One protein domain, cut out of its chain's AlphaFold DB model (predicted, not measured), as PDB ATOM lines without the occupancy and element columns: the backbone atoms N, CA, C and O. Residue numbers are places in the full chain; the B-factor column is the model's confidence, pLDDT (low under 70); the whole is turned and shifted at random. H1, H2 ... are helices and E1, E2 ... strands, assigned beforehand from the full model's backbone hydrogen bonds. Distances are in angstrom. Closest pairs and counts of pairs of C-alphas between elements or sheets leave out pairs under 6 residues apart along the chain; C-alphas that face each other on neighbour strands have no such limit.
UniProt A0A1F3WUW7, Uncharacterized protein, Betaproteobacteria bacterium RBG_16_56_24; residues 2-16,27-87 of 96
ATOM      1  N   LYS A   2      27.783 -52.571 -25.285       81.62
ATOM      2  CA  LYS A   2      28.387 -51.332 -24.767       81.62
ATOM      3  C   LYS A   2      27.393 -50.603 -23.877       81.62
ATOM      4  O   LYS A   2      26.230 -50.490 -24.248       81.62
ATOM      5  N   ALA A   3      27.881 -50.061 -22.765       88.31
ATOM      6  CA  ALA A   3      27.070 -49.305 -21.815       88.31
ATOM      7  C   ALA A   3      26.482 -48.007 -22.402       88.31
ATOM      8  O   ALA A   3      25.514 -47.507 -21.859       88.31
ATOM      9  N   GLU A   4      27.017 -47.500 -23.524       90.38
ATOM     10  CA  GLU A   4      26.489 -46.326 -24.247       90.38
ATOM     11  C   GLU A   4      25.226 -46.606 -25.082       90.38
ATOM     12  O   GLU A   4      24.622 -45.672 -25.602       90.38
ATOM     13  N   LYS A   5      24.846 -47.879 -25.261       93.62
ATOM     14  CA  LYS A   5      23.658 -48.263 -26.029       93.62
ATOM     15  C   LYS A   5      22.462 -48.421 -25.093       93.62
ATOM     16  O   LYS A   5      22.560 -49.121 -24.088       93.62
ATOM     17  N   ASP A   6      21.341 -47.818 -25.476       96.12
ATOM     18  CA  ASP A   6      20.043 -48.073 -24.856       96.12
ATOM     19  C   ASP A   6      19.449 -49.370 -25.431       96.12
ATOM     20  O   ASP A   6      19.327 -49.536 -26.649       96.12
ATOM     21  N   PHE A   7      19.138 -50.313 -24.549       95.25
ATOM     22  CA  PHE A   7      18.561 -51.622 -24.861       95.25
ATOM     23  C   PHE A   7      17.051 -51.679 -24.590       95.25
ATOM     24  O   PHE A   7      16.444 -52.737 -24.748       95.25
ATOM     25  N   GLY A   8      16.437 -50.553 -24.225       94.06
ATOM     26  CA  GLY A   8      15.004 -50.430 -24.001       94.06
ATOM     27  C   GLY A   8      14.596 -50.532 -22.533       94.06
ATOM     28  O   GLY A   8      15.389 -50.829 -21.640       94.06
ATOM     29  N   GLY A   9      13.308 -50.277 -22.284       93.56
ATOM     30  CA  GLY A   9      12.761 -50.048 -20.942       93.56
ATOM     31  C   GLY A   9      12.783 -51.243 -19.984       93.56
ATOM     32  O   GLY A   9      12.590 -51.029 -18.790       93.56
ATOM     33  N   ASN A  10      13.029 -52.455 -20.486       94.38
ATOM     34  CA  ASN A  10      13.114 -53.684 -19.689       94.38
ATOM     35  C   ASN A  10      14.560 -54.147 -19.459       94.38
ATOM     36  O   ASN A  10      14.782 -55.185 -18.844       94.38
ATOM     37  N   PHE A  11      15.547 -53.395 -19.952       95.88
ATOM     38  CA  PHE A  11      16.953 -53.686 -19.728       95.88
ATOM     39  C   PHE A  11      17.508 -52.793 -18.616       95.88
ATOM     40  O   PHE A  11      17.349 -51.569 -18.633       95.88
ATOM     41  N   PHE A  12      18.211 -53.408 -17.671       97.25
ATOM     42  CA  PHE A  12      18.840 -52.732 -16.544       97.25
ATOM     43  C   PHE A  12      20.285 -53.193 -16.399       97.25
ATOM     44  O   PHE A  12      20.613 -54.354 -16.646       97.25
ATOM     45  N   TRP A  13      21.144 -52.275 -15.978       96.94
ATOM     46  CA  TRP A  13      22.481 -52.594 -15.505       96.94
ATOM     47  C   TRP A  13      22.424 -52.768 -13.993       96.94
ATOM     48  O   TRP A  13      21.939 -51.878 -13.298       96.94
ATOM     49  N   VAL A  14      22.925 -53.896 -13.496       97.00
ATOM     50  CA  VAL A  14      23.054 -54.161 -12.059       97.00
ATOM     51  C   VAL A  14      24.534 -54.299 -11.742       97.00
ATOM     52  O   VAL A  14      25.190 -55.220 -12.228       97.00
ATOM     53  N   LEU A  15      25.071 -53.357 -10.970       95.69
ATOM     54  CA  LEU A  15      26.469 -53.368 -10.534       95.69
ATOM     55  C   LEU A  15      26.517 -53.788  -9.068       95.69
ATOM     56  O   LEU A  15      25.915 -53.116  -8.238       95.69
ATOM     57  N   GLY A  16      27.205 -54.891  -8.765       95.00
ATOM     58  CA  GLY A  16      27.309 -55.437  -7.411       95.00
ATOM     59  C   GLY A  16      28.662 -55.144  -6.765       95.00
ATOM     60  O   GLY A  16      29.702 -55.523  -7.303       95.00
ATOM     61  N   PHE A  27      26.348 -56.124   1.059       95.00
ATOM     62  CA  PHE A  27      26.382 -56.055  -0.394       95.00
ATOM     63  C   PHE A  27      25.700 -54.762  -0.833       95.00
ATOM     64  O   PHE A  27      24.718 -54.344  -0.220       95.00
ATOM     65  N   GLU A  28      26.213 -54.160  -1.896       95.31
ATOM     66  CA  GLU A  28      25.617 -52.976  -2.508       95.31
ATOM     67  C   GLU A  28      25.280 -53.272  -3.962       95.31
ATOM     68  O   GLU A  28      26.118 -53.785  -4.706       95.31
ATOM     69  N   TYR A  29      24.075 -52.909  -4.384       97.12
ATOM     70  CA  TYR A  29      23.639 -53.051  -5.763       97.12
ATOM     71  C   TYR A  29      23.184 -51.715  -6.330       97.12
ATOM     72  O   TYR A  29      22.289 -51.063  -5.802       97.12
ATOM     73  N   TYR A  30      23.756 -51.328  -7.465       97.56
ATOM     74  CA  TYR A  30      23.307 -50.165  -8.225       97.56
ATOM     75  C   TYR A  30      22.447 -50.643  -9.391       97.56
ATOM     76  O   TYR A  30      22.960 -51.295 -10.305       97.56
ATOM     77  N   VAL A  31      21.151 -50.327  -9.355       98.12
ATOM     78  CA  VAL A  31      20.152 -50.761 -10.345       98.12
ATOM     79  C   VAL A  31      19.833 -49.600 -11.284       98.12
ATOM     80  O   VAL A  31      19.082 -48.687 -10.949       98.12
ATOM     81  N   ILE A  32      20.423 -49.622 -12.475       97.75
ATOM     82  CA  ILE A  32      20.473 -48.467 -13.376       97.75
ATOM     83  C   ILE A  32      19.674 -48.769 -14.655       97.75
ATOM     84  O   ILE A  32      19.996 -49.733 -15.360       97.75
ATOM     85  N   PRO A  33      18.666 -47.950 -15.021       97.62
ATOM     86  CA  PRO A  33      17.961 -48.093 -16.295       97.62
ATOM     87  C   PRO A  33      18.913 -48.020 -17.494       97.62
ATOM     88  O   PRO A  33      19.839 -47.201 -17.505       97.62
ATOM     89  N   SER A  34      18.665 -48.821 -18.539       97.12
ATOM     90  CA  SER A  34      19.508 -48.825 -19.747       97.12
ATOM     91  C   SER A  34      19.673 -47.433 -20.360       97.12
ATOM     92  O   SER A  34      20.793 -47.026 -20.663       97.12
ATOM     93  N   SER A  35      18.587 -46.662 -20.438       96.94
ATOM     94  CA  SER A  35      18.586 -45.296 -20.966       96.94
ATOM     95  C   SER A  35      19.458 -44.332 -20.152       96.94
ATOM     96  O   SER A  35      20.185 -43.512 -20.719       96.94
ATOM     97  N   ALA A  36      19.436 -44.443 -18.819       97.12
ATOM     98  CA  ALA A  36      20.254 -43.624 -17.933       97.12
ATOM     99  C   ALA A  36      21.743 -43.953 -18.093       97.12
ATOM    100  O   ALA A  36      22.555 -43.036 -18.239       97.12
ATOM    101  N   MET A  37      22.091 -45.242 -18.136       96.94
ATOM    102  CA  MET A  37      23.460 -45.690 -18.395       96.94
ATOM    103  C   MET A  37      23.949 -45.202 -19.765       96.94
ATOM    104  O   MET A  37      24.991 -44.553 -19.855       96.94
ATOM    105  N   ALA A  38      23.160 -45.442 -20.816       96.56
ATOM    106  CA  ALA A  38      23.480 -45.093 -22.196       96.56
ATOM    107  C   ALA A  38      23.803 -43.611 -22.358       96.56
ATOM    108  O   ALA A  38      24.890 -43.244 -22.811       96.56
ATOM    109  N   ARG A  39      22.879 -42.758 -21.908       96.38
ATOM    110  CA  ARG A  39      23.006 -41.302 -21.977       96.38
ATOM    111  C   ARG A  39      24.251 -40.804 -21.252       96.38
ATOM    112  O   ARG A  39      25.015 -40.028 -21.824       96.38
ATOM    113  N   ASN A  40      24.466 -41.236 -20.010       95.94
ATOM    114  CA  ASN A  40      25.561 -40.706 -19.202       95.94
ATOM    115  C   ASN A  40      26.933 -41.210 -19.664       95.94
ATOM    116  O   ASN A  40      27.884 -40.430 -19.704       95.94
ATOM    117  N   VAL A  41      27.036 -42.475 -20.076       94.94
ATOM    118  CA  VAL A  41      28.273 -43.046 -20.626       94.94
ATOM    119  C   VAL A  41      28.634 -42.397 -21.961       94.94
ATOM    120  O   VAL A  41      29.796 -42.047 -22.175       94.94
ATOM    121  N   ALA A  42      27.654 -42.206 -22.851       94.12
ATOM    122  CA  ALA A  42      27.871 -41.517 -24.119       94.12
ATOM    123  C   ALA A  42      28.337 -40.073 -23.883       94.12
ATOM    124  O   ALA A  42      29.331 -39.642 -24.469       94.12
ATOM    125  N   HIS A  43      27.676 -39.350 -22.974       94.50
ATOM    126  CA  HIS A  43      28.045 -37.981 -22.621       94.50
ATOM    127  C   HIS A  43      29.466 -37.896 -22.040       94.50
ATOM    128  O   HIS A  43      30.271 -37.093 -22.510       94.50
ATOM    129  N   ALA A  44      29.813 -38.761 -21.083       93.31
ATOM    130  CA  ALA A  44      31.150 -38.801 -20.496       93.31
ATOM    131  C   ALA A  44      32.233 -39.098 -21.542       93.31
ATOM    132  O   ALA A  44      33.282 -38.456 -21.537       93.31
ATOM    133  N   HIS A  45      31.975 -40.022 -22.472       92.81
ATOM    134  CA  HIS A  45      32.913 -40.323 -23.550       92.81
ATOM    135  C   HIS A  45      33.095 -39.138 -24.506       92.81
ATOM    136  O   HIS A  45      34.221 -38.835 -24.886       92.81
ATOM    137  N   GLN A  46      32.017 -38.432 -24.857       92.75
ATOM    138  CA  GLN A  46      32.095 -37.227 -25.690       92.75
ATOM    139  C   GLN A  46      32.888 -36.105 -25.014       92.75
ATOM    140  O   GLN A  46      33.680 -35.436 -25.672       92.75
ATOM    141  N   LEU A  47      32.711 -35.911 -23.705       92.56
ATOM    142  CA  LEU A  47      33.511 -34.953 -22.943       92.56
ATOM    143  C   LEU A  47      34.984 -35.364 -22.899       92.56
ATOM    144  O   LEU A  47      35.850 -34.527 -23.133       92.56
ATOM    145  N   TRP A  48      35.266 -36.646 -22.666       91.12
ATOM    146  CA  TRP A  48      36.628 -37.175 -22.686       91.12
ATOM    147  C   TRP A  48      37.302 -36.963 -24.044       91.12
ATOM    148  O   TRP A  48      38.435 -36.514 -24.079       91.12
ATOM    149  N   LEU A  49      36.609 -37.191 -25.165       91.56
ATOM    150  CA  LEU A  49      37.169 -36.954 -26.504       91.56
ATOM    151  C   LEU A  49      37.548 -35.491 -26.760       91.56
ATOM    152  O   LEU A  49      38.498 -35.229 -27.489       91.56
ATOM    153  N   LYS A  50      36.798 -34.550 -26.178       91.25
ATOM    154  CA  LYS A  50      37.029 -33.106 -26.325       91.25
ATOM    155  C   LYS A  50      38.083 -32.566 -25.362       91.25
ATOM    156  O   LYS A  50      38.594 -31.470 -25.583       91.25
ATOM    157  N   ALA A  51      38.361 -33.280 -24.277       89.19
ATOM    158  CA  ALA A  51      39.350 -32.860 -23.301       89.19
ATOM    159  C   ALA A  51      40.771 -33.073 -23.853       89.19
ATOM    160  O   ALA A  51      41.022 -34.057 -24.551       89.19
ATOM    161  N   PRO A  52      41.728 -32.188 -23.539       89.69
ATOM    162  CA  PRO A  52      43.127 -32.482 -23.792       89.69
ATOM    163  C   PRO A  52      43.583 -33.628 -22.882       89.69
ATOM    164  O   PRO A  52      43.278 -33.661 -21.687       89.69
ATOM    165  N   GLY A  53      44.351 -34.559 -23.437       87.50
ATOM    166  CA  GLY A  53      45.018 -35.600 -22.670       87.50
ATOM    167  C   GLY A  53      46.077 -35.026 -21.731       87.50
ATOM    168  O   GLY A  53      46.429 -33.851 -21.788       87.50
ATOM    169  N   ALA A  54      46.646 -35.878 -20.878       84.00
ATOM    170  CA  ALA A  54      47.581 -35.452 -19.830       84.00
ATOM    171  C   ALA A  54      48.823 -34.676 -20.326       84.00
ATOM    172  O   ALA A  54      49.440 -33.962 -19.544       84.00
ATOM    173  N   LYS A  55      49.206 -34.803 -21.606       89.19
ATOM    174  CA  LYS A  55      50.294 -34.039 -22.245       89.19
ATOM    175  C   LYS A  55      49.776 -33.065 -23.316       89.19
ATOM    176  O   LYS A  55      50.513 -32.712 -24.229       89.19
ATOM    177  N   GLY A  56      48.504 -32.672 -23.243       87.19
ATOM    178  CA  GLY A  56      47.852 -31.785 -24.209       87.19
ATOM    179  C   GLY A  56      47.432 -32.455 -25.522       87.19
ATOM    180  O   GLY A  56      46.870 -31.788 -26.383       87.19
ATOM    181  N   GLN A  57      47.687 -33.753 -25.699       91.25
ATOM    182  CA  GLN A  57      47.335 -34.476 -26.920       91.25
ATOM    183  C   GLN A  57      45.836 -34.772 -26.996       91.25
ATOM    184  O   GLN A  57      45.224 -35.131 -25.992       91.25
ATOM    185  N   GLU A  58      45.260 -34.713 -28.192       89.75
ATOM    186  CA  GLU A  58      43.869 -35.110 -28.409       89.75
ATOM    187  C   GLU A  58      43.644 -36.596 -28.105       89.75
ATOM    188  O   GLU A  58      44.486 -37.467 -28.371       89.75
ATOM    189  N   HIS A  59      42.472 -36.898 -27.555       89.62
ATOM    190  CA  HIS A  59      42.060 -38.269 -27.316       89.62
ATOM    191  C   HIS A  59      41.601 -38.939 -28.616       89.62
ATOM    192  O   HIS A  59      40.754 -38.431 -29.346       89.62
ATOM    193  N   LYS A  60      42.129 -40.137 -28.891       87.94
ATOM    194  CA  LYS A  60      41.661 -40.970 -30.004       87.94
ATOM    195  C   LYS A  60      40.446 -41.782 -29.570       87.94
ATOM    196  O   LYS A  60      40.490 -42.471 -28.546       87.94
ATOM    197  N   ALA A  61      39.388 -41.738 -30.377       87.94
ATOM    198  CA  ALA A  61      38.203 -42.553 -30.159       87.94
ATOM    199  C   ALA A  61      38.557 -44.043 -30.094       87.94
ATOM    200  O   ALA A  61      39.305 -44.565 -30.919       87.94
ATOM    201  N   ASN A  62      38.018 -44.721 -29.083       86.88
ATOM    202  CA  ASN A  62      38.242 -46.139 -28.841       86.88
ATOM    203  C   ASN A  62      36.943 -46.819 -28.383       86.88
ATOM    204  O   ASN A  62      35.883 -46.197 -28.252       86.88
ATOM    205  N   THR A  63      37.011 -48.127 -28.162       86.50
ATOM    206  CA  THR A  63      35.855 -48.953 -27.792       86.50
ATOM    207  C   THR A  63      35.570 -48.986 -26.289       86.50
ATOM    208  O   THR A  63      34.551 -49.556 -25.896       86.50
ATOM    209  N   VAL A  64      36.416 -48.368 -25.459       86.88
ATOM    210  CA  VAL A  64      36.333 -48.412 -23.994       86.88
ATOM    211  C   VAL A  64      35.348 -47.368 -23.482       86.88
ATOM    212  O   VAL A  64      35.289 -46.238 -23.968       86.88
ATOM    213  N   ARG A  65      34.555 -47.752 -22.482       89.31
ATOM    214  CA  ARG A  65      33.627 -46.876 -21.767       89.31
ATOM    215  C   ARG A  65      33.839 -47.048 -20.274       89.31
ATOM    216  O   ARG A  65      34.034 -48.173 -19.821       89.31
ATOM    217  N   THR A  66      33.767 -45.947 -19.536       88.94
ATOM    218  CA  THR A  66      34.022 -45.938 -18.095       88.94
ATOM    219  C   THR A  66      32.760 -45.550 -17.347       88.94
ATOM    220  O   THR A  66      32.115 -44.556 -17.672       88.94
ATOM    221  N   VAL A  67      32.443 -46.327 -16.318       91.62
ATOM    222  CA  VAL A  67      31.451 -46.001 -15.293       91.62
ATOM    223  C   VAL A  67      32.211 -45.912 -13.979       91.62
ATOM    224  O   VAL A  67      33.031 -46.780 -13.692       91.62
ATOM    225  N   HIS A  68      31.984 -44.847 -13.215       91.12
ATOM    226  CA  HIS A  68      32.655 -44.639 -11.937       91.12
ATOM    227  C   HIS A  68      31.716 -45.068 -10.812       91.12
ATOM    228  O   HIS A  68      30.545 -44.686 -10.805       91.12
ATOM    229  N   LEU A  69      32.232 -45.887  -9.898       89.50
ATOM    230  CA  LEU A  69      31.538 -46.263  -8.669       89.50
ATOM    231  C   LEU A  69      31.852 -45.225  -7.579       89.50
ATOM    232  O   LEU A  69      32.981 -44.717  -7.559       89.50
ATOM    233  N   PRO A  70      30.919 -44.936  -6.653       88.00
ATOM    234  CA  PRO A  70      31.213 -44.125  -5.480       88.00
ATOM    235  C   PRO A  70      32.460 -44.641  -4.737       88.00
ATOM    236  O   PRO A  70      32.691 -45.851  -4.695       88.00
ATOM    237  N   PRO A  71      33.295 -43.749  -4.175       87.69
ATOM    238  CA  PRO A  71      33.124 -42.294  -4.092       87.69
ATOM    239  C   PRO A  71      33.561 -41.531  -5.359       87.69
ATOM    240  O   PRO A  71      33.569 -40.300  -5.370       87.69
ATOM    241  N   HIS A  72      33.963 -42.228  -6.423       86.12
ATOM    242  CA  HIS A  72      34.447 -41.588  -7.638       86.12
ATOM    243  C   HIS A  72      33.295 -41.103  -8.517       86.12
ATOM    244  O   HIS A  72      32.271 -41.769  -8.673       86.12
ATOM    245  N   LYS A  73      33.497 -39.938  -9.134       83.06
ATOM    246  CA  LYS A  73      32.540 -39.325 -10.056       83.06
ATOM    247  C   LYS A  73      33.015 -39.495 -11.487       83.06
ATOM    248  O   LYS A  73      34.216 -39.505 -11.754       83.06
ATOM    249  N   SER A  74      32.063 -39.600 -12.409       86.31
ATOM    250  CA  SER A  74      32.367 -39.552 -13.835       86.31
ATOM    251  C   SER A  74      33.020 -38.225 -14.213       86.31
ATOM    252  O   SER A  74      32.757 -37.193 -13.599       86.31
ATOM    253  N   PHE A  75      33.788 -38.227 -15.303       80.94
ATOM    254  CA  PHE A  75      34.274 -37.003 -15.941       80.94
ATOM    255  C   PHE A  75      33.132 -36.033 -16.304       80.94
ATOM    256  O   PHE A  75      33.316 -34.824 -16.315       80.94
ATOM    257  N   SER A  76      31.927 -36.564 -16.550       87.94
ATOM    258  CA  SER A  76      30.703 -35.783 -16.768       87.94
ATOM    259  C   SER A  76      30.027 -35.275 -15.488       87.94
ATOM    260  O   SER A  76      28.953 -34.687 -15.571       87.94
ATOM    261  N   GLY A  77      30.580 -35.566 -14.310       89.62
ATOM    262  CA  GLY A  77      29.942 -35.318 -13.015       89.62
ATOM    263  C   GLY A  77      28.816 -36.294 -12.666       89.62
ATOM    264  O   GLY A  77      28.235 -36.177 -11.595       89.62
ATOM    265  N   TRP A  78      28.505 -37.266 -13.534       93.31
ATOM    266  CA  TRP A  78      27.493 -38.277 -13.232       93.31
ATOM    267  C   TRP A  78      27.923 -39.175 -12.068       93.31
ATOM    268  O   TRP A  78      29.050 -39.684 -12.040       93.31
ATOM    269  N   GLU A  79      26.988 -39.387 -11.146       92.19
ATOM    270  CA  GLU A  79      27.118 -40.233  -9.969       92.19
ATOM    271  C   GLU A  79      26.039 -41.307 -10.003       92.19
ATOM    272  O   GLU A  79      24.855 -41.007 -10.135       92.19
ATOM    273  N   ILE A  80      26.438 -42.568  -9.849       94.69
ATOM    274  CA  ILE A  80      25.477 -43.676  -9.838       94.69
ATOM    275  C   ILE A  80      24.824 -43.894  -8.467       94.69
ATOM    276  O   ILE A  80      23.961 -44.756  -8.348       94.69
ATOM    277  N   GLY A  81      25.226 -43.133  -7.441       94.31
ATOM    278  CA  GLY A  81      24.738 -43.277  -6.065       94.31
ATOM    279  C   GLY A  81      23.215 -43.189  -5.940       94.31
ATOM    280  O   GLY A  81      22.627 -43.897  -5.131       94.31
ATOM    281  N   GLU A  82      22.562 -42.409  -6.809       94.00
ATOM    282  CA  GLU A  82      21.095 -42.301  -6.882       94.00
ATOM    283  C   GLU A  82      20.378 -43.625  -7.231       94.00
ATOM    284  O   GLU A  82      19.164 -43.740  -7.049       94.00
ATOM    285  N   TYR A  83      21.123 -44.622  -7.726       97.06
ATOM    286  CA  TYR A  83      20.626 -45.942  -8.127       97.06
ATOM    287  C   TYR A  83      20.899 -47.050  -7.098       97.06
ATOM    288  O   TYR A  83      20.603 -48.214  -7.379       97.06
ATOM    289  N   LEU A  84      21.458 -46.720  -5.927       96.88
ATOM    290  CA  LEU A  84      21.720 -47.694  -4.866       96.88
ATOM    291  C   LEU A  84      20.408 -48.324  -4.368       96.88
ATOM    292  O   LEU A  84      19.474 -47.618  -3.991       96.88
ATOM    293  N   GLU A  85      20.341 -49.654  -4.399       97.44
ATOM    294  CA  GLU A  85      19.197 -50.487  -4.003       97.44
ATOM    295  C   GLU A  85      17.860 -50.118  -4.675       97.44
ATOM    296  O   GLU A  85      16.781 -50.443  -4.174       97.44
ATOM    297  N   ARG A  86      17.905 -49.485  -5.857       97.81
ATOM    298  CA  ARG A  86      16.720 -49.054  -6.623       97.81
ATOM    299  C   ARG A  86      16.020 -50.187  -7.382       97.81
ATOM    300  O   ARG A  86      15.651 -50.058  -8.553       97.81
ATOM    301  N   TRP A  87      15.807 -51.317  -6.711       97.38
ATOM    302  CA  TRP A  87      15.060 -52.463  -7.238       97.38
ATOM    303  C   TRP A  87      13.607 -52.119  -7.583       97.38
ATOM    304  O   TRP A  87      13.014 -52.749  -8.463       97.38
TER     305      TRP A  87
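Overview. This is residues 2 to 16 and 27 to 87 of the 96 residues of an uncharacterized protein of Betaproteobacteria bacterium RBG_16_56_24 (UniProt A0A1F3WUW7). A two-stranded antiparallel ribbon, E1 and E2, stands at one end of an elongated shape, and one long helix, H1, runs away from it along the longest axis. From the far end of H1 a long loop stretch folds back and brings the short helix H2 to pack on E2, while residues 52 to 57 stick out at the far end. The printed part has 76 residues with two named strands and two named helices, in the order E1, E2, H1, H2. The class is mixed, helices and strands, with under half of the residues, 32 of 76, in named elements. The whole is only just compact, close to loose, with a radius of gyration of the C-alphas of 13.4 A, and it spans 42 by 27 by 15 A.

Along the chain. The printed part begins at Lys 2, and residues 2 to 11 hold no named element. E1 is residues 12 to 16, 12.7 A from first to last C-alpha, with C-alpha 12 at (18.840, -52.732, -16.544). E2 is residues 28 to 33, 16.5 A long. H1 is residues 34 to 50, 24.4 A long, and its C-alpha 50 is at (37.029, -33.106, -26.325). Residues 51 to 79 have no named element. H2 is residues 80 to 83, 5.6 A long, with C-alpha 83 at (20.626, -45.942, -8.127). The printed part ends at Trp 87.

Arrangement. E1 and E2 are antiparallel neighbours, with 165 degrees between their N-to-C directions. The C-alphas of residues 14 and 31 face each other at 4.8 A. N 13 and O 32 are within hydrogen-bond range at 2.9 A, and so are N 32 and O 13 at 2.8 A. A tight link with no residue in it joins E2 to H1. E1 and H1 have 3 pairs of C-alphas within 8 A, the closest being those of Phe 12 and Ser 34 at 5.1 A. E2 and H2 have 6 such pairs, the closest being those of Tyr 30 and Tyr 83 at 5.0 A. H2 is apart from E1 and from H1. In H1 every O i to N i+4 pair is within hydrogen-bond range; H2, with 4 residues, is too short for such a pair, and its one O i to N i+3 pair is within range.

Size, cuts and confidence. The shape is elongated, and the two C-alphas farthest apart are those of Lys 55 and Trp 87, at 42.5 A. Residues 52 to 57 stand free. Residues 17 to 26 are cut out, and the C-alphas of 16 and 27 are 7.1 A apart across the cut, which lies in the link from E1 to E2. The link from H1 to H2 is long, with 29 residues. The mean pLDDT of the printed part is 92.3, and no printed residue is under 70.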